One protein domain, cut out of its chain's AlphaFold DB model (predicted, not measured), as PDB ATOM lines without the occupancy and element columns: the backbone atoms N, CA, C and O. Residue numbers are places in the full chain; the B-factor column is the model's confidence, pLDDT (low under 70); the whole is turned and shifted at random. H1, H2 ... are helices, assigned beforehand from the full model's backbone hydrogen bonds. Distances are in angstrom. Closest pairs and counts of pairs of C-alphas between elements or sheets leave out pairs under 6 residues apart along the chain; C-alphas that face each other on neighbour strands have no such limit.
ATOM      1  N   GLN A 296      -1.922   6.925 259.676       87.31
ATOM      2  CA  GLN A 296      -1.910   5.570 259.137       87.31
ATOM      3  C   GLN A 296      -3.171   4.804 259.544       87.31
ATOM      4  O   GLN A 296      -3.843   4.248 258.687       87.31
ATOM      5  N   GLN A 297      -3.547   4.862 260.822       91.81
ATOM      6  CA  GLN A 297      -4.760   4.210 261.306       91.81
ATOM      7  C   GLN A 297      -6.026   4.810 260.670       91.81
ATOM      8  O   GLN A 297      -6.960   4.083 260.382       91.81
ATOM      9  N   GLN A 298      -6.067   6.114 260.388       92.25
ATOM     10  CA  GLN A 298      -7.196   6.714 259.659       92.25
ATOM     11  C   GLN A 298      -7.258   6.277 258.190       92.25
ATOM     12  O   GLN A 298      -8.342   6.202 257.615       92.25
ATOM     13  N   LEU A 299      -6.110   6.010 257.559       93.12
ATOM     14  CA  LEU A 299      -6.071   5.437 256.214       93.12
ATOM     15  C   LEU A 299      -6.539   3.978 256.222       93.12
ATOM     16  O   LEU A 299      -7.275   3.579 255.320       93.12
ATOM     17  N   ASP A 300      -6.104   3.207 257.217       91.75
ATOM     18  CA  ASP A 300      -6.507   1.816 257.392       91.75
ATOM     19  C   ASP A 300      -8.015   1.722 257.623       91.75
ATOM     20  O   ASP A 300      -8.669   1.055 256.835       91.75
ATOM     21  N   ASP A 301      -8.587   2.486 258.557       92.56
ATOM     22  CA  ASP A 301     -10.040   2.523 258.787       92.56
ATOM     23  C   ASP A 301     -10.808   2.945 257.519       92.56
ATOM     24  O   ASP A 301     -11.813   2.345 257.149       92.56
ATOM     25  N   ARG A 302     -10.309   3.940 256.771       90.38
ATOM     26  CA  ARG A 302     -10.961   4.383 255.528       90.38
ATOM     27  C   ARG A 302     -10.964   3.297 254.450       90.38
ATOM     28  O   ARG A 302     -11.977   3.087 253.784       90.38
ATOM     29  N   CYS A 303      -9.828   2.640 254.218       92.44
ATOM     30  CA  CYS A 303      -9.754   1.585 253.208       92.44
ATOM     31  C   CYS A 303     -10.468   0.309 253.667       92.44
ATOM     32  O   CYS A 303     -11.183  -0.285 252.862       92.44
ATOM     33  N   ASP A 304     -10.290  -0.024 254.941       91.06
ATOM     34  CA  ASP A 304     -10.939  -1.037 255.770       91.06
ATOM     35  C   ASP A 304     -12.463  -1.059 255.600       91.06
ATOM     36  O   ASP A 304     -13.064  -1.994 255.064       91.06
ATOM     37  N   ASP A 305     -13.061   0.046 256.042       88.81
ATOM     38  CA  ASP A 305     -14.474   0.119 256.396       88.81
ATOM     39  C   ASP A 305     -15.301   0.950 255.405       88.81
ATOM     40  O   ASP A 305     -16.471   0.645 255.168       88.81
ATOM     41  N   GLU A 306     -14.723   1.998 254.800       86.12
ATOM     42  CA  GLU A 306     -15.481   2.957 253.974       86.12
ATOM     43  C   GLU A 306     -15.362   2.699 252.466       86.12
ATOM     44  O   GLU A 306     -16.253   3.061 251.694       86.12
ATOM     45  N   SER A 307     -14.255   2.105 252.011       84.56
ATOM     46  CA  SER A 307     -13.961   2.059 250.576       84.56
ATOM     47  C   SER A 307     -14.770   1.023 249.799       84.56
ATOM     48  O   SER A 307     -14.879   1.141 248.584       84.56
ATOM     49  N   GLY A 308     -15.274  -0.034 250.442       85.12
ATOM     50  CA  GLY A 308     -15.881  -1.188 249.757       85.12
ATOM     51  C   GLY A 308     -14.910  -2.007 248.884       85.12
ATOM     52  O   GLY A 308     -15.270  -3.078 248.401       85.12
ATOM     53  N   ASN A 309     -13.668  -1.543 248.691       84.31
ATOM     54  CA  ASN A 309     -12.586  -2.264 248.025       84.31
ATOM     55  C   ASN A 309     -11.220  -1.837 248.605       84.31
ATOM     56  O   ASN A 309     -10.526  -0.985 248.026       84.31
ATOM     57  N   PRO A 310     -10.797  -2.448 249.730       87.38
ATOM     58  CA  PRO A 310      -9.582  -2.050 250.437       87.38
ATOM     59  C   PRO A 310      -8.320  -2.119 249.570       87.38
ATOM     60  O   PRO A 310      -7.430  -1.277 249.686       87.38
ATOM     61  N   ALA A 311      -8.244  -3.089 248.651       84.75
ATOM     62  CA  ALA A 311      -7.100  -3.260 247.760       84.75
ATOM     63  C   ALA A 311      -6.942  -2.077 246.788       84.75
ATOM     64  O   ALA A 311      -5.843  -1.526 246.657       84.75
ATOM     65  N   ILE A 312      -8.036  -1.645 246.145       86.50
ATOM     66  CA  ILE A 312      -8.024  -0.480 245.246       86.50
ATOM     67  C   ILE A 312      -7.788   0.805 246.044       86.50
ATOM     68  O   ILE A 312      -6.971   1.627 245.622       86.50
ATOM     69  N   CYS A 313      -8.414   0.958 247.214       93.56
ATOM     70  CA  CYS A 313      -8.199   2.113 248.087       93.56
ATOM     71  C   CYS A 313      -6.728   2.256 248.498       93.56
ATOM     72  O   CYS A 313      -6.121   3.309 248.298       93.56
ATOM     73  N   ARG A 314      -6.095   1.176 248.975       91.94
ATOM     74  CA  ARG A 314      -4.675   1.180 249.370       91.94
ATOM     75  C   ARG A 314      -3.759   1.458 248.177       91.94
ATOM     76  O   ARG A 314      -2.761   2.163 248.315       91.94
ATOM     77  N   LYS A 315      -4.099   0.964 246.983       88.12
ATOM     78  CA  LYS A 315      -3.372   1.285 245.745       88.12
ATOM     79  C   LYS A 315      -3.509   2.765 245.362       88.12
ATOM     80  O   LYS A 315      -2.512   3.388 244.995       88.12
ATOM     81  N   ALA A 316      -4.700   3.345 245.501       90.25
ATOM     82  CA  ALA A 316      -4.950   4.769 245.288       90.25
ATOM     83  C   ALA A 316      -4.194   5.639 246.303       90.25
ATOM     84  O   ALA A 316      -3.546   6.607 245.904       90.25
ATOM     85  N   ALA A 317      -4.184   5.244 247.580       92.19
ATOM     86  CA  ALA A 317      -3.421   5.884 248.653       92.19
ATOM     87  C   ALA A 317      -1.940   6.015 248.312       92.19
ATOM     88  O   ALA A 317      -1.382   7.109 248.390       92.19
ATOM     89  N   ARG A 318      -1.327   4.919 247.849       86.25
ATOM     90  CA  ARG A 318       0.076   4.926 247.420       86.25
ATOM     91  C   ARG A 318       0.293   5.937 246.296       86.25
ATOM     92  O   ARG A 318       1.147   6.806 246.417       86.25
ATOM     93  N   GLN A 319      -0.529   5.908 245.247       88.25
ATOM     94  CA  GLN A 319      -0.396   6.847 244.124       88.25
ATOM     95  C   GLN A 319      -0.603   8.314 244.526       88.25
ATOM     96  O   GLN A 319       0.061   9.200 243.987       88.25
ATOM     97  N   CYS A 320      -1.490   8.581 245.481       93.06
ATOM     98  CA  CYS A 320      -1.686   9.914 246.032       93.06
ATOM     99  C   CYS A 320      -0.492  10.390 246.855       93.06
ATOM    100  O   CYS A 320      -0.115  11.554 246.740       93.06
ATOM    101  N   ALA A 321       0.151   9.501 247.615       88.56
ATOM    102  CA  ALA A 321       1.304   9.851 248.440       88.56
ATOM    103  C   ALA A 321       2.492  10.324 247.585       88.56
ATOM    104  O   ALA A 321       3.205  11.236 247.985       88.56
ATOM    105  N   ALA A 322       2.652   9.783 246.372       80.56
ATOM    106  CA  ALA A 322       3.684  10.242 245.437       80.56
ATOM    107  C   ALA A 322       3.416  11.620 244.814       80.56
ATOM    108  O   ALA A 322       4.358  12.295 244.393       80.56
ATOM    109  N   ARG A 323       2.143  12.017 244.704       87.56
ATOM    110  CA  ARG A 323       1.712  13.271 244.059       87.56
ATOM    111  C   ARG A 323       1.603  14.430 245.044       87.56
ATOM    112  O   ARG A 323       1.740  15.589 244.657       87.56
ATOM    113  N   MET A 324       1.300  14.113 246.293       89.69
ATOM    114  CA  MET A 324       1.034  15.074 247.351       89.69
ATOM    115  C   MET A 324       2.330  15.449 248.071       89.69
ATOM    116  O   MET A 324       3.249  14.644 248.195       89.69
ATOM    117  N   ARG A 325       2.409  16.684 248.572       89.88
ATOM    118  CA  ARG A 325       3.503  17.076 249.468       89.88
ATOM    119  C   ARG A 325       3.318  16.411 250.832       89.88
ATOM    120  O   ARG A 325       2.188  16.166 251.246       89.88
ATOM    121  N   ALA A 326       4.416  16.169 251.546       81.25
ATOM    122  CA  ALA A 326       4.380  15.552 252.875       81.25
ATOM    123  C   ALA A 326       3.610  16.390 253.919       81.25
ATOM    124  O   ALA A 326       3.117  15.840 254.897       81.25
ATOM    125  N   ASP A 327       3.492  17.703 253.702       86.75
ATOM    126  CA  ASP A 327       2.752  18.651 254.543       86.75
ATOM    127  C   ASP A 327       1.306  18.890 254.076       86.75
ATOM    128  O   ASP A 327       0.597  19.722 254.647       86.75
ATOM    129  N   ALA A 328       0.854  18.189 253.032       90.25
ATOM    130  CA  ALA A 328      -0.490  18.371 252.515       90.25
ATOM    131  C   ALA A 328      -1.545  17.954 253.560       90.25
ATOM    132  O   ALA A 328      -1.376  16.932 254.236       90.25
ATOM    133  N   PRO A 329      -2.663  18.695 253.686       94.38
ATOM    134  CA  PRO A 329      -3.724  18.335 254.614       94.38
ATOM    135  C   PRO A 329      -4.249  16.923 254.342       94.38
ATOM    136  O   PRO A 329      -4.525  16.555 253.200       94.38
ATOM    137  N   GLN A 330      -4.472  16.142 255.398       91.69
ATOM    138  CA  GLN A 330      -4.979  14.772 255.277       91.69
ATOM    139  C   GLN A 330      -6.319  14.691 254.526       91.69
ATOM    140  O   GLN A 330      -6.560  13.751 253.773       91.69
ATOM    141  N   ALA A 331      -7.174  15.707 254.670       91.12
ATOM    142  CA  ALA A 331      -8.419  15.803 253.915       91.12
ATOM    143  C   ALA A 331      -8.176  15.844 252.395       91.12
ATOM    144  O   ALA A 331      -8.924  15.235 251.634       91.12
ATOM    145  N   ASP A 332      -7.118  16.517 251.942       92.75
ATOM    146  CA  ASP A 332      -6.764  16.562 250.524       92.75
ATOM    147  C   ASP A 332      -6.145  15.239 250.058       92.75
ATOM    148  O   ASP A 332      -6.362  14.822 248.918       92.75
ATOM    149  N   PHE A 333      -5.455  14.524 250.954       94.12
ATOM    150  CA  PHE A 333      -4.966  13.171 250.683       94.12
ATOM    151  C   PHE A 333      -6.126  12.204 250.451       94.12
ATOM    152  O   PHE A 333      -6.161  11.533 249.423       94.12
ATOM    153  N   PHE A 334      -7.137  12.210 251.320       92.75
ATOM    154  CA  PHE A 334      -8.334  11.387 251.138       92.75
ATOM    155  C   PHE A 334      -9.153  11.779 249.905       92.75
ATOM    156  O   PHE A 334      -9.567  10.897 249.158       92.75
ATOM    157  N   LYS A 335      -9.275  13.075 249.584       91.25
ATOM    158  CA  LYS A 335      -9.879  13.515 248.310       91.25
ATOM    159  C   LYS A 335      -9.145  12.956 247.094       91.25
ATOM    160  O   LYS A 335      -9.792  12.609 246.103       91.25
ATOM    161  N   CYS A 336      -7.813  12.912 247.146       93.75
ATOM    162  CA  CYS A 336      -7.018  12.296 246.095       93.75
ATOM    163  C   CYS A 336      -7.324  10.798 246.001       93.75
ATOM    164  O   CYS A 336      -7.561  10.319 244.893       93.75
ATOM    165  N   ILE A 337      -7.372  10.078 247.131       93.38
ATOM    166  CA  ILE A 337      -7.683   8.639 247.159       93.38
ATOM    167  C   ILE A 337      -9.021   8.375 246.493       93.38
ATOM    168  O   ILE A 337      -9.065   7.556 245.581       93.38
ATOM    169  N   ASP A 338     -10.068   9.106 246.872       90.44
ATOM    170  CA  ASP A 338     -11.423   8.902 246.353       90.44
ATOM    171  C   ASP A 338     -11.495   9.087 244.833       90.44
ATOM    172  O   ASP A 338     -12.133   8.308 244.129       90.44
ATOM    173  N   THR A 339     -10.802  10.104 244.313       90.75
ATOM    174  CA  THR A 339     -10.686  10.357 242.867       90.75
ATOM    175  C   THR A 339      -9.869   9.271 242.175       90.75
ATOM    176  O   THR A 339     -10.207   8.820 241.080       90.75
ATOM    177  N   MET A 340      -8.784   8.838 242.811       89.75
ATOM    178  CA  MET A 340      -7.868   7.871 242.236       89.75
ATOM    179  C   MET A 340      -8.461   6.469 242.180       89.75
ATOM    180  O   MET A 340      -8.335   5.803 241.154       89.75
ATOM    181  N   GLN A 341      -9.130   6.018 243.238       90.56
ATOM    182  CA  GLN A 341      -9.683   4.669 243.296       90.56
ATOM    183  C   GLN A 341     -10.711   4.422 242.187       90.56
ATOM    184  O   GLN A 341     -10.655   3.370 241.554       90.56
ATOM    185  N   SER A 342     -11.544   5.416 241.848       88.25
ATOM    186  CA  SER A 342     -12.485   5.327 240.720       88.25
ATOM    187  C   SER A 342     -11.811   5.271 239.342       88.25
ATOM    188  O   SER A 342     -12.444   4.863 238.375       88.25
ATOM    189  N   CYS A 343     -10.532   5.655 239.241       88.19
ATOM    190  CA  CYS A 343      -9.807   5.799 237.973       88.19
ATOM    191  C   CYS A 343      -8.651   4.811 237.775       88.19
ATOM    192  O   CYS A 343      -8.079   4.764 236.689       88.19
ATOM    193  N   ILE A 344      -8.290   4.008 238.784       80.44
ATOM    194  CA  ILE A 344      -7.234   2.983 238.669       80.44
ATOM    195  C   ILE A 344      -7.470   2.002 237.509       80.44
ATOM    196  O   ILE A 344      -6.490   1.673 236.831       80.44
ATOM    197  N   PRO A 345      -8.709   1.533 237.252       74.12
ATOM    198  CA  PRO A 345      -8.954   0.625 236.141       74.12
ATOM    199  C   PRO A 345      -8.669   1.272 234.773       74.12
ATOM    200  O   PRO A 345      -8.174   0.596 233.880       74.12
ATOM    201  N   ASP A 346      -8.929   2.568 234.585       73.31
ATOM    202  CA  ASP A 346      -8.774   3.230 233.284       73.31
ATOM    203  C   ASP A 346      -7.405   3.914 233.138       73.31
ATOM    204  O   ASP A 346      -7.256   5.134 233.246       73.31
ATOM    205  N   ARG A 347      -6.360   3.113 232.896       72.06
ATOM    206  CA  ARG A 347      -5.000   3.646 232.701       72.06
ATOM    207  C   ARG A 347      -4.871   4.513 231.446       72.06
ATOM    208  O   ARG A 347      -4.083   5.456 231.468       72.06
ATOM    209  N   ALA A 348      -5.595   4.188 230.374       74.31
ATOM    210  CA  ALA A 348      -5.467   4.861 229.082       74.31
ATOM    211  C   ALA A 348      -6.058   6.277 229.123       74.31
ATOM    212  O   ALA A 348      -5.425   7.214 228.638       74.31
ATOM    213  N   ASN A 349      -7.201   6.449 229.794       81.44
ATOM    214  CA  ASN A 349      -7.905   7.727 229.890       81.44
ATOM    215  C   ASN A 349      -7.872   8.318 231.307       81.44
ATOM    216  O   ASN A 349      -8.699   9.159 231.666       81.44
ATOM    217  N   ARG A 350      -6.871   7.947 232.115       84.19
ATOM    218  CA  ARG A 350      -6.753   8.346 233.527       84.19
ATOM    219  C   ARG A 350      -6.941   9.847 233.759       84.19
ATOM    220  O   ARG A 350      -7.660  10.237 234.670       84.19
ATOM    221  N   ALA A 351      -6.344  10.700 232.926       84.94
ATOM    222  CA  ALA A 351      -6.466  12.154 233.064       84.94
ATOM    223  C   ALA A 351      -7.898  12.672 232.821       84.94
ATOM    224  O   ALA A 351      -8.303  13.677 233.405       84.94
ATOM    225  N   GLN A 352      -8.662  12.011 231.949       86.38
ATOM    226  CA  GLN A 352     -10.069  12.324 231.710       86.38
ATOM    227  C   GLN A 352     -10.937  11.802 232.853       86.38
ATOM    228  O   GLN A 352     -11.740  12.573 233.383       86.38
ATOM    229  N   CYS A 353     -10.709  10.564 233.298       87.69
ATOM    230  CA  CYS A 353     -11.391  10.008 234.462       87.69
ATOM    231  C   CYS A 353     -11.184  10.887 235.704       87.69
ATOM    232  O   CYS A 353     -12.156  11.272 236.346       87.69
ATOM    233  N   GLU A 354      -9.947  11.309 235.998       90.00
ATOM    234  CA  GLU A 354      -9.636  12.169 237.151       90.00
ATOM    235  C   GLU A 354     -10.407  13.507 237.094       90.00
ATOM    236  O   GLU A 354     -10.903  13.984 238.118       90.00
ATOM    237  N   LYS A 355     -10.592  14.095 235.900       90.69
ATOM    238  CA  LYS A 355     -11.406  15.315 235.717       90.69
ATOM    239  C   LYS A 355     -12.891  15.080 235.989       90.69
ATOM    240  O   LYS A 355     -13.548  15.952 236.555       90.69
ATOM    241  N   ILE A 356     -13.435  13.944 235.558       89.56
ATOM    242  CA  ILE A 356     -14.849  13.600 235.762       89.56
ATOM    243  C   ILE A 356     -15.089  13.256 237.234       89.56
ATOM    244  O   ILE A 356     -16.017  13.787 237.840       89.56
ATOM    245  N   ALA A 357     -14.202  12.466 237.834       89.69
ATOM    246  CA  ALA A 357     -14.217  12.129 239.250       89.69
ATOM    247  C   ALA A 357     -14.164  13.385 240.138       89.69
ATOM    248  O   ALA A 357     -14.925  13.485 241.099       89.69
ATOM    249  N   ALA A 358     -13.364  14.396 239.780       89.12
ATOM    250  CA  ALA A 358     -13.357  15.673 240.495       89.12
ATOM    251  C   ALA A 358     -14.736  16.370 240.489       89.12
ATOM    252  O   ALA A 358     -15.212  16.776 241.549       89.12
ATOM    253  N   LYS A 359     -15.415  16.438 239.333       90.56
ATOM    254  CA  LYS A 359     -16.779  17.001 239.218       90.56
ATOM    255  C   LYS A 359     -17.816  16.181 239.985       90.56
ATOM    256  O   LYS A 359     -18.719  16.729 240.615       90.56
ATOM    257  N   CYS A 360     -17.684  14.860 239.940       90.38
ATOM    258  CA  CYS A 360     -18.537  13.947 240.688       90.38
ATOM    259  C   CYS A 360     -18.443  14.189 242.189       90.38
ATOM    260  O   CYS A 360     -19.465  14.296 242.859       90.38
ATOM    261  N   ARG A 361     -17.230  14.384 242.704       87.56
ATOM    262  CA  ARG A 361     -17.009  14.689 244.116       87.56
ATOM    263  C   ARG A 361     -17.641  16.019 244.539       87.56
ATOM    264  O   ARG A 361     -18.206  16.094 245.622       87.56
ATOM    265  N   GLU A 362     -17.578  17.050 243.692       88.62
ATOM    266  CA  GLU A 362     -18.271  18.328 243.942       88.62
ATOM    267  C   GLU A 362     -19.797  18.150 244.002       88.62
ATOM    268  O   GLU A 362     -20.470  18.811 244.790       88.62
ATOM    269  N   THR A 363     -20.335  17.224 243.205       87.00
ATOM    270  CA  THR A 363     -21.778  16.950 243.126       87.00
ATOM    271  C   THR A 363     -22.276  16.085 244.290       87.00
ATOM    272  O   THR A 363     -23.403  16.261 244.747       87.00
ATOM    273  N   LEU A 364     -21.444  15.168 244.794       87.38
ATOM    274  CA  LEU A 364     -21.811  14.186 245.823       87.38
ATOM    275  C   LEU A 364     -21.737  14.719 247.273       87.38
ATOM    276  O   LEU A 364     -21.956  13.950 248.197       87.38
ATOM    277  N   LEU A 365     -21.505  16.027 247.471       70.62
ATOM    278  CA  LEU A 365     -21.582  16.773 248.745       70.62
ATOM    279  C   LEU A 365     -20.896  16.112 249.969       70.62
ATOM    280  O   LEU A 365     -21.512  15.366 250.718       70.62
ATOM    281  N   GLU A 366     -19.641  16.511 250.209       60.12
ATOM    282  CA  GLU A 366     -18.802  16.533 251.439       60.12
ATOM    283  C   GLU A 366     -18.805  15.409 252.505       60.12
ATOM    284  O   GLU A 366     -17.871  15.383 253.307       60.12
ATOM    285  N   ARG A 367     -19.731  14.450 252.551       57.91
ATOM    286  CA  ARG A 367     -19.628  13.301 253.468       57.91
ATOM    287  C   ARG A 367     -19.192  12.064 252.705       57.91
ATOM    288  O   ARG A 367     -19.912  11.631 251.816       57.91
ATOM    289  N   SER A 368     -17.998  11.575 253.065       64.69
ATOM    290  CA  SER A 368     -17.424  10.253 252.746       64.69
ATOM    291  C   SER A 368     -18.124   9.562 251.575       64.69
ATOM    292  O   SER A 368     -19.065   8.791 251.766       64.69
ATOM    293  N   VAL A 369     -17.701   9.900 250.359       75.94
ATOM    294  CA  VAL A 369     -18.300   9.343 249.150       75.94
ATOM    295  C   VAL A 369     -17.803   7.910 248.998       75.94
ATOM    296  O   VAL A 369     -16.592   7.685 248.932       75.94
ATOM    297  N   SER A 370     -18.721   6.945 248.953       82.44
ATOM    298  CA  SER A 370     -18.351   5.542 248.766       82.44
ATOM    299  C   SER A 370     -17.705   5.328 247.389       82.44
ATOM    300  O   SER A 370     -17.932   6.090 246.439       82.44
ATOM    301  N   PHE A 371     -16.904   4.268 247.250       82.94
ATOM    302  CA  PHE A 371     -16.355   3.876 245.948       82.94
ATOM    303  C   PHE A 371     -17.457   3.643 244.909       82.94
ATOM    304  O   PHE A 371     -17.289   4.003 243.743       82.94
ATOM    305  N   GLU A 372     -18.591   3.077 245.323       82.00
ATOM    306  CA  GLU A 372     -19.733   2.807 244.450       82.00
ATOM    307  C   GLU A 372     -20.373   4.097 243.936       82.00
ATOM    308  O   GLU A 372     -20.612   4.219 242.732       82.00
ATOM    309  N   ASP A 373     -20.571   5.091 244.805       85.12
ATOM    310  CA  ASP A 373     -21.140   6.388 244.427       85.12
ATOM    311  C   ASP A 373     -20.216   7.142 243.465       85.12
ATOM    312  O   ASP A 373     -20.660   7.624 242.416       85.12
ATOM    313  N   MET A 374     -18.914   7.186 243.776       86.75
ATOM    314  CA  MET A 374     -17.908   7.792 242.899       86.75
ATOM    315  C   MET A 374     -17.875   7.104 241.539       86.75
ATOM    316  O   MET A 374     -17.944   7.767 240.506       86.75
ATOM    317  N   THR A 375     -17.812   5.775 241.523       85.06
ATOM    318  CA  THR A 375     -17.717   4.997 240.285       85.06
ATOM    319  C   THR A 375     -18.987   5.124 239.451       85.06
ATOM    320  O   THR A 375     -18.920   5.355 238.246       85.06
ATOM    321  N   SER A 376     -20.164   5.065 240.078       86.19
ATOM    322  CA  SER A 376     -21.446   5.269 239.402       86.19
ATOM    323  C   SER A 376     -21.557   6.674 238.804       86.19
ATOM    324  O   SER A 376     -22.014   6.826 237.664       86.19
ATOM    325  N   CYS A 377     -21.093   7.699 239.525       88.50
ATOM    326  CA  CYS A 377     -21.068   9.063 239.013       88.50
ATOM    327  C   CYS A 377     -20.089   9.221 237.843       88.50
ATOM    328  O   CYS A 377     -20.480   9.736 236.797       88.50
ATOM    329  N   VAL A 378     -18.850   8.730 237.961       86.81
ATOM    330  CA  VAL A 378     -17.858   8.791 236.870       86.81
ATOM    331  C   VAL A 378     -18.421   8.132 235.614       86.81
ATOM    332  O   VAL A 378     -18.474   8.744 234.548       86.81
ATOM    333  N   CYS A 379     -19.007   6.951 235.785       83.81
ATOM    334  CA  CYS A 379     -19.621   6.197 234.706       83.81
ATOM    335  C   CYS A 379     -20.879   6.822 234.099       83.81
ATOM    336  O   CYS A 379     -21.276   6.447 232.996       83.81
ATOM    337  N   THR A 380     -21.560   7.728 234.800       83.50
ATOM    338  CA  THR A 380     -22.703   8.472 234.245       83.50
ATOM    339  C   THR A 380     -22.265   9.785 233.606       83.50
ATOM    340  O   THR A 380     -22.801  10.139 232.556       83.50
ATOM    341  N   GLY A 381     -21.250  10.452 234.159       78.19
ATOM    342  CA  GLY A 381     -20.617  11.628 233.562       78.19
ATOM    343  C   GLY A 381     -20.000  11.334 232.192       78.19
ATOM    344  O   GLY A 381     -20.110  12.148 231.280       78.19
ATOM    345  N   GLU A 382     -19.441  10.139 232.002       65.50
ATOM    346  CA  GLU A 382     -18.867   9.712 230.719       65.50
ATOM    347  C   GLU A 382     -19.899   9.407 229.636       65.50
ATOM    348  O   GLU A 382     -19.603   9.567 228.456       65.50
ATOM    349  N   LYS A 383     -21.140   9.051 229.999       63.47
ATOM    350  CA  LYS A 383     -22.226   8.845 229.018       63.47
ATOM    351  C   LYS A 383     -22.653  10.129 228.309       63.47
ATOM    352  O   LYS A 383     -23.347  10.054 227.302       63.47
ATOM    353  N   GLN A 384     -22.265  11.293 228.830       60.81
ATOM    354  CA  GLN A 384     -22.428  12.569 228.128       60.81
ATOM    355  C   GLN A 384     -21.320  12.800 227.078       60.81
ATOM    356  O   GLN A 384     -21.418  13.736 226.287       60.81
ATOM    357  N   GLY A 385     -20.282  11.953 227.061       57.84
ATOM    358  CA  GLY A 385     -19.260  11.852 226.020       57.84
ATOM    359  C   GLY A 385     -19.637  10.866 224.906       57.84
ATOM    360  O   GLY A 385     -20.681  10.221 224.942       57.84
ATOM    361  N   ASN A 386     -18.797  10.783 223.874       56.56
ATOM    362  CA  ASN A 386     -19.055  10.019 222.652       56.56
ATOM    363  C   ASN A 386     -19.297   8.514 222.959       56.56
ATOM    364  O   ASN A 386     -18.403   7.872 223.507       56.56
ATOM    365  N   PRO A 387     -20.455   7.914 222.608       57.12
ATOM    366  CA  PRO A 387     -20.840   6.554 223.021       57.12
ATOM    367  C   PRO A 387     -19.984   5.404 222.450       57.12
ATOM    368  O   PRO A 387     -20.227   4.253 222.795       57.12
ATOM    369  N   GLY A 388     -18.997   5.700 221.598       61.88
ATOM    370  CA  GLY A 388     -18.032   4.728 221.073       61.88
ATOM    371  C   GLY A 388     -16.724   4.615 221.867       61.88
ATOM    372  O   GLY A 388     -15.812   3.937 221.407       61.88
ATOM    373  N   ASP A 389     -16.590   5.303 223.006       66.31
ATOM    374  CA  ASP A 389     -15.367   5.269 223.817       66.31
ATOM    375  C   ASP A 389     -15.312   4.016 224.712       66.31
ATOM    376  O   ASP A 389     -16.313   3.623 225.325       66.31
ATOM    377  N   SER A 390     -14.135   3.392 224.811       65.12
ATOM    378  CA  SER A 390     -13.900   2.137 225.547       65.12
ATOM    379  C   SER A 390     -14.227   2.255 227.038       65.12
ATOM    380  O   SER A 390     -14.546   1.264 227.707       65.12
ATOM    381  N   THR A 391     -14.251   3.480 227.565       64.38
ATOM    382  CA  THR A 391     -14.635   3.731 228.948       64.38
ATOM    383  C   THR A 391     -16.120   3.433 229.221       64.38
ATOM    384  O   THR A 391     -16.465   2.956 230.306       64.38
ATOM    385  N   HIS A 392     -17.009   3.527 228.218       68.88
ATOM    386  CA  HIS A 392     -18.412   3.114 228.366       68.88
ATOM    387  C   HIS A 392     -18.558   1.599 228.587       68.88
ATOM    388  O   HIS A 392     -19.290   1.168 229.488       68.88
ATOM    389  N   SER A 393     -17.844   0.785 227.797       69.19
ATOM    390  CA  SER A 393     -17.784  -0.676 227.960       69.19
ATOM    391  C   SER A 393     -17.303  -1.044 229.363       69.19
ATOM    392  O   SER A 393     -17.909  -1.883 230.035       69.19
ATOM    393  N   ARG A 394     -16.264  -0.352 229.842       71.44
ATOM    394  CA  ARG A 394     -15.657  -0.563 231.161       71.44
ATOM    395  C   ARG A 394     -16.598  -0.232 232.307       71.44
ATOM    396  O   ARG A 394     -16.743  -1.028 233.230       71.44
ATOM    397  N   CYS A 395     -17.323   0.871 232.208       74.12
ATOM    398  CA  CYS A 395     -18.322   1.258 233.194       74.12
ATOM    399  C   CYS A 395     -19.494   0.285 233.309       74.12
ATOM    400  O   CYS A 395     -20.008   0.040 234.403       74.12
ATOM    401  N   MET A 396     -19.917  -0.303 232.194       72.94
ATOM    402  CA  MET A 396     -20.943  -1.341 232.223       72.94
ATOM    403  C   MET A 396     -20.407  -2.650 232.815       72.94
ATOM    404  O   MET A 396     -21.132  -3.319 233.545       72.94
ATOM    405  N   CYS A 397     -19.138  -2.971 232.564       76.50
ATOM    406  CA  CYS A 397     -18.462  -4.122 233.152       76.50
ATOM    407  C   CYS A 397     -18.251  -3.998 234.657       76.50
ATOM    408  O   CYS A 397     -18.469  -4.967 235.373       76.50
ATOM    409  N   ILE A 398     -17.909  -2.812 235.159       71.88
ATOM    410  CA  ILE A 398     -17.823  -2.574 236.602       71.88
ATOM    411  C   ILE A 398     -19.175  -2.856 237.268       71.88
ATOM    412  O   ILE A 398     -19.228  -3.599 238.243       71.88
ATOM    413  N   LYS A 399     -20.281  -2.355 236.696       71.81
ATOM    414  CA  LYS A 399     -21.634  -2.626 237.215       71.81
ATOM    415  C   LYS A 399     -22.015  -4.106 237.144       71.81
ATOM    416  O   LYS A 399     -22.674  -4.607 238.049       71.81
ATOM    417  N   GLU A 400     -21.610  -4.795 236.081       75.25
ATOM    418  CA  GLU A 400     -21.860  -6.226 235.890       75.25
ATOM    419  C   GLU A 400     -21.085  -7.072 236.911       75.25
ATOM    420  O   GLU A 400     -21.674  -7.925 237.567       75.25
ATOM    421  N   VAL A 401     -19.800  -6.781 237.124       72.56
ATOM    422  CA  VAL A 401     -18.951  -7.478 238.105       72.56
ATOM    423  C   VAL A 401     -19.391  -7.171 239.546       72.56
ATOM    424  O   VAL A 401     -19.405  -8.074 240.380       72.56
ATOM    425  N   GLN A 402     -19.820  -5.937 239.840       69.12
ATOM    426  CA  GLN A 402     -20.363  -5.550 241.153       69.12
ATOM    427  C   GLN A 402     -21.710  -6.216 241.452       69.12
ATOM    428  O   GLN A 402     -21.907  -6.747 242.543       69.12
ATOM    429  N   GLY A 403     -22.629  -6.246 240.481       64.50
ATOM    430  CA  GLY A 403     -23.952  -6.856 240.652       64.50
ATOM    431  C   GLY A 403     -23.919  -8.372 240.877       64.50
ATOM    432  O   GLY A 403     -24.890  -8.938 241.374       64.50
ATOM    433  N   LEU A 404     -22.807  -9.029 240.538       57.53
ATOM    434  CA  LEU A 404     -22.640 -10.475 240.665       57.53
ATOM    435  C   LEU A 404     -22.133 -10.936 242.043       57.53
ATOM    436  O   LEU A 404     -22.096 -12.147 242.270       57.53
ATOM    437  N   LYS A 405     -21.731 -10.046 242.969       56.09
ATOM    438  CA  LYS A 405     -20.955 -10.468 244.153       56.09
ATOM    439  C   LYS A 405     -21.366  -9.818 245.478       56.09
ATOM    440  O   LYS A 405     -20.841  -8.789 245.878       56.09
ATOM    441  N   THR A 406     -22.152 -10.558 246.260       40.78
ATOM    442  CA  THR A 406     -21.959 -10.644 247.717       40.78
ATOM    443  C   THR A 406     -21.034 -11.838 248.006       40.78
ATOM    444  O   THR A 406     -21.491 -12.978 247.965       40.78
ATOM    445  N   GLY A 407     -19.741 -11.598 248.272       46.19
ATOM    446  CA  GLY A 407     -18.831 -12.596 248.871       46.19
ATOM    447  C   GLY A 407     -17.816 -13.288 247.949       46.19
ATOM    448  O   GLY A 407     -17.824 -14.512 247.848       46.19
ATOM    449  N   PHE A 408     -16.897 -12.550 247.318       45.03
ATOM    450  CA  PHE A 408     -15.831 -13.151 246.499       45.03
ATOM    451  C   PHE A 408     -14.456 -12.498 246.731       45.03
ATOM    452  O   PHE A 408     -14.380 -11.281 246.865       45.03
ATOM    453  N   ASN A 409     -13.383 -13.303 246.704       51.41
ATOM    454  CA  ASN A 409     -11.994 -12.935 247.062       51.41
ATOM    455  C   ASN A 409     -11.015 -12.850 245.857       51.41
ATOM    456  O   ASN A 409      -9.818 -13.075 246.017       51.41
ATOM    457  N   GLY A 410     -11.503 -12.593 244.641       57.12
ATOM    458  CA  GLY A 410     -10.687 -12.519 243.412       57.12
ATOM    459  C   GLY A 410     -10.227 -11.097 243.060       57.12
ATOM    460  O   GLY A 410     -10.791 -10.124 243.561       57.12
ATOM    461  N   ASP A 411      -9.229 -10.968 242.176       65.12
ATOM    462  CA  ASP A 411      -8.759  -9.669 241.670       65.12
ATOM    463  C   ASP A 411      -9.802  -9.019 240.745       65.12
ATOM    464  O   ASP A 411      -9.975  -9.379 239.579       65.12
ATOM    465  N   PHE A 412     -10.481  -8.015 241.292       67.88
ATOM    466  CA  PHE A 412     -11.521  -7.230 240.637       67.88
ATOM    467  C   PHE A 412     -11.042  -6.539 239.345       67.88
ATOM    468  O   PHE A 412     -11.842  -6.329 238.434       67.88
ATOM    469  N   SER A 413      -9.750  -6.199 239.229       63.81
ATOM    470  CA  SER A 413      -9.211  -5.543 238.028       63.81
ATOM    471  C   SER A 413      -9.222  -6.476 236.821       63.81
ATOM    472  O   SER A 413      -9.679  -6.085 235.747       63.81
ATOM    473  N   THR A 414      -8.757  -7.711 237.011       68.81
ATOM    474  CA  THR A 414      -8.661  -8.719 235.949       68.81
ATOM    475  C   THR A 414     -10.039  -9.050 235.365       68.81
ATOM    476  O   THR A 414     -10.208  -9.090 234.149       68.81
ATOM    477  N   GLU A 415     -11.066  -9.182 236.207       73.44
ATOM    478  CA  GLU A 415     -12.433  -9.479 235.751       73.44
ATOM    479  C   GLU A 415     -13.071  -8.323 234.962       73.44
ATOM    480  O   GLU A 415     -13.807  -8.551 233.994       73.44
ATOM    481  N   ILE A 416     -12.776  -7.073 235.338       71.50
ATOM    482  CA  ILE A 416     -13.197  -5.901 234.560       71.50
ATOM    483  C   ILE A 416     -12.531  -5.926 233.187       71.50
ATOM    484  O   ILE A 416     -13.220  -5.722 232.188       71.50
ATOM    485  N   ASP A 417     -11.227  -6.195 233.120       72.12
ATOM    486  CA  ASP A 417     -10.485  -6.250 231.857       72.12
ATOM    487  C   ASP A 417     -10.999  -7.368 230.937       72.12
ATOM    488  O   ASP A 417     -11.207  -7.146 229.742       72.12
ATOM    489  N   GLU A 418     -11.308  -8.545 231.486       79.75
ATOM    490  CA  GLU A 418     -11.932  -9.639 230.736       79.75
ATOM    491  C   GLU A 418     -13.336  -9.282 230.231       79.75
ATOM    492  O   GLU A 418     -13.702  -9.601 229.095       79.75
ATOM    493  N   CYS A 419     -14.147  -8.619 231.057       80.12
ATOM    494  CA  CYS A 419     -15.464  -8.154 230.643       80.12
ATOM    495  C   CYS A 419     -15.364  -7.102 229.526       80.12
ATOM    496  O   CYS A 419     -16.076  -7.209 228.524       80.12
ATOM    497  N   VAL A 420     -14.451  -6.132 229.653       75.62
ATOM    498  CA  VAL A 420     -14.194  -5.109 228.627       75.62
ATOM    499  C   VAL A 420     -13.778  -5.777 227.325       75.62
ATOM    500  O   VAL A 420     -14.396  -5.538 226.290       75.62
ATOM    501  N   GLY A 421     -12.815  -6.702 227.384       77.62
ATOM    502  CA  GLY A 421     -12.347  -7.438 226.214       77.62
ATOM    503  C   GLY A 421     -13.452  -8.243 225.523       77.62
ATOM    504  O   GLY A 421     -13.465  -8.332 224.295       77.62
ATOM    505  N   ARG A 422     -14.410  -8.806 226.275       81.44
ATOM    506  CA  ARG A 422     -15.592  -9.476 225.700       81.44
ATOM    507  C   ARG A 422     -16.537  -8.492 225.007       81.44
ATOM    508  O   ARG A 422     -17.027  -8.795 223.920       81.44
ATOM    509  N   ARG A 423     -16.784  -7.323 225.604       78.75
ATOM    510  CA  ARG A 423     -17.691  -6.308 225.046       78.75
ATOM    511  C   ARG A 423     -17.120  -5.616 223.816       78.75
ATOM    512  O   ARG A 423     -17.825  -5.507 222.818       78.75
ATOM    513  N   ASP A 424     -15.849  -5.235 223.841       77.12
ATOM    514  CA  ASP A 424     -15.215  -4.550 222.710       77.12
ATOM    515  C   ASP A 424     -15.145  -5.463 221.475       77.12
ATOM    516  O   ASP A 424     -15.425  -5.026 220.358       77.12
ATOM    517  N   LYS A 425     -14.902  -6.769 221.672       82.06
ATOM    518  CA  LYS A 425     -15.016  -7.779 220.603       82.06
ATOM    519  C   LYS A 425     -16.440  -7.895 220.050       82.06
ATOM    520  O   LYS A 425     -16.609  -8.072 218.846       82.06
ATOM    521  N   SER A 426     -17.462  -7.789 220.904       73.94
ATOM    522  CA  SER A 426     -18.867  -7.819 220.472       73.94
ATOM    523  C   SER A 426     -19.248  -6.598 219.634       73.94
ATOM    524  O   SER A 426     -20.043  -6.739 218.709       73.94
ATOM    525  N   ILE A 427     -18.695  -5.420 219.938       74.38
ATOM    526  CA  ILE A 427     -18.940  -4.187 219.173       74.38
ATOM    527  C   ILE A 427     -18.270  -4.293 217.796       74.38
ATOM    528  O   ILE A 427     -18.935  -4.117 216.776       74.38
ATOM    529  N   GLN A 428     -16.997  -4.702 217.743       74.06
ATOM    530  CA  GLN A 428     -16.249  -4.866 216.485       74.06
ATOM    531  C   GLN A 428     -16.837  -5.937 215.550       74.06
ATOM    532  O   GLN A 428     -16.709  -5.835 214.331       74.06
ATOM    533  N   GLY A 429     -17.485  -6.969 216.100       72.31
ATOM    534  CA  GLY A 429     -18.168  -7.994 215.306       72.31
ATOM    535  C   GLY A 429     -19.445  -7.504 214.612       72.31
ATOM    536  O   GLY A 429     -19.845  -8.095 213.613       72.31
ATOM    537  N   SER A 430     -20.071  -6.431 215.109       60.03
ATOM    538  CA  SER A 430     -21.353  -5.930 214.590       60.03
ATOM    539  C   SER A 430     -21.231  -5.023 213.362       60.03
ATOM    540  O   SER A 430     -22.160  -4.982 212.562       60.03
ATOM    541  N   ASP A 431     -20.075  -4.387 213.147       55.19
ATOM    542  CA  ASP A 431     -19.831  -3.497 211.996       55.19
ATOM    543  C   ASP A 431     -19.448  -4.245 210.701       55.19
ATOM    544  O   ASP A 431     -19.377  -3.649 209.630       55.19
ATOM    545  N   ASN A 432     -19.211  -5.559 210.786       51.53
ATOM    546  CA  ASN A 432     -18.857  -6.417 209.647       51.53
ATOM    547  C   ASN A 432     -20.030  -7.289 209.146       51.53
ATOM    548  O   ASN A 432     -19.793  -8.268 208.436       51.53
TER     549      ASN A 432
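Overview. This is residues 296 to 432 of the 433 residues of the protein "Putative enterotoxin" of Cordyceps sp. RAO-2017 (UniProt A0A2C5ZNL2). Seven helices follow one another through an elongated body, each packed on the next in chain order and most of them crossed: H1, H2 and H3 make one end, H4 and H5 the middle, and H6 and H7 the other end. Residues 403 to 410, of which 403 belongs to H6, stick out from this body at the turn from H6 into H7, and H7 runs out toward the tip, with residues 431 and 432 after it. The printed part has 137 residues, with H1 to H7 in that order, no named strand, and the class all helix. It is compact, with a radius of gyration of the C-alphas of 15.5 A, and spans 56 by 32 by 26 A.

Along the chain. H1, residues 296 to 306, begins at C-alpha 296 (-1.910, 5.570, 259.137) and is 14.8 A long. H2 holds residues 310 to 323 over 20.1 A, and H3 residues 330 to 341 over 16.4 A. H4, residues 350 to 363, measures 19.8 A. H5, residues 371 to 384, measures 20.7 A and begins at C-alpha 371 (-16.355, 3.876, 245.948). H6, residues 390 to 403, measures 20.3 A. H7, residues 412 to 430, is the longest at 27.9 A and ends at C-alpha 430 (-21.353, -5.930, 214.590).

Arrangement. H1 and H2 form a helical hairpin with a steep tilt of 43 degrees; H2 touches H1 with residues 310 to 314 alone, and the closest C-alphas, of Cys 303 and Pro 310, are 4.6 A apart. H2 touches H3 at a steep tilt of 61 degrees, opposite ways, with the C-alphas of Ala 316 and Ile 337 closest at 5.1 A. H1 and H3 are near each other. H3 touches H4 with residues 339 to 340 alone, at a steep tilt of 58 degrees, opposite ways; the closest C-alphas are those of Thr 339 and Ala 357, 5.4 A. H3 and H5 touch only at their ends, where the C-alphas of Asp 338 and Phe 371 are closest at 7.1 A. H4 and H5 touch, only just about perpendicular at 72 degrees, with the C-alphas of Ala 357 and Val 378 closest at 5.5 A. H5 and H6 form a helical hairpin at a shallow tilt of 34.8 degrees, only just short of steep; the closest C-alphas, of Cys 379 and Cys 395, are 5.3 A apart. H6 touches H7 at a steep tilt of 54 degrees, opposite ways, with the C-alphas of Arg 394 and Val 420 closest at 5.4 A. Among the pairs apart are H1 and H7, and H5 and H7. Every O i to N i+4 pair is within hydrogen-bond range in H1, H3, H4 and H6; the counts are 9 of 10 in H2, 8 of 10 in H5 and 14 of 15 in H7.

Size, cuts and confidence. The two C-alphas farthest apart, of Asp 327 and Asn 432, are 55.8 A apart. The printed part has no cut and no long link. Mean pLDDT of the printed part is 79.0; residues 366 to 368, 382 to 393, 402 to 414 and 430 to 432 are under 70.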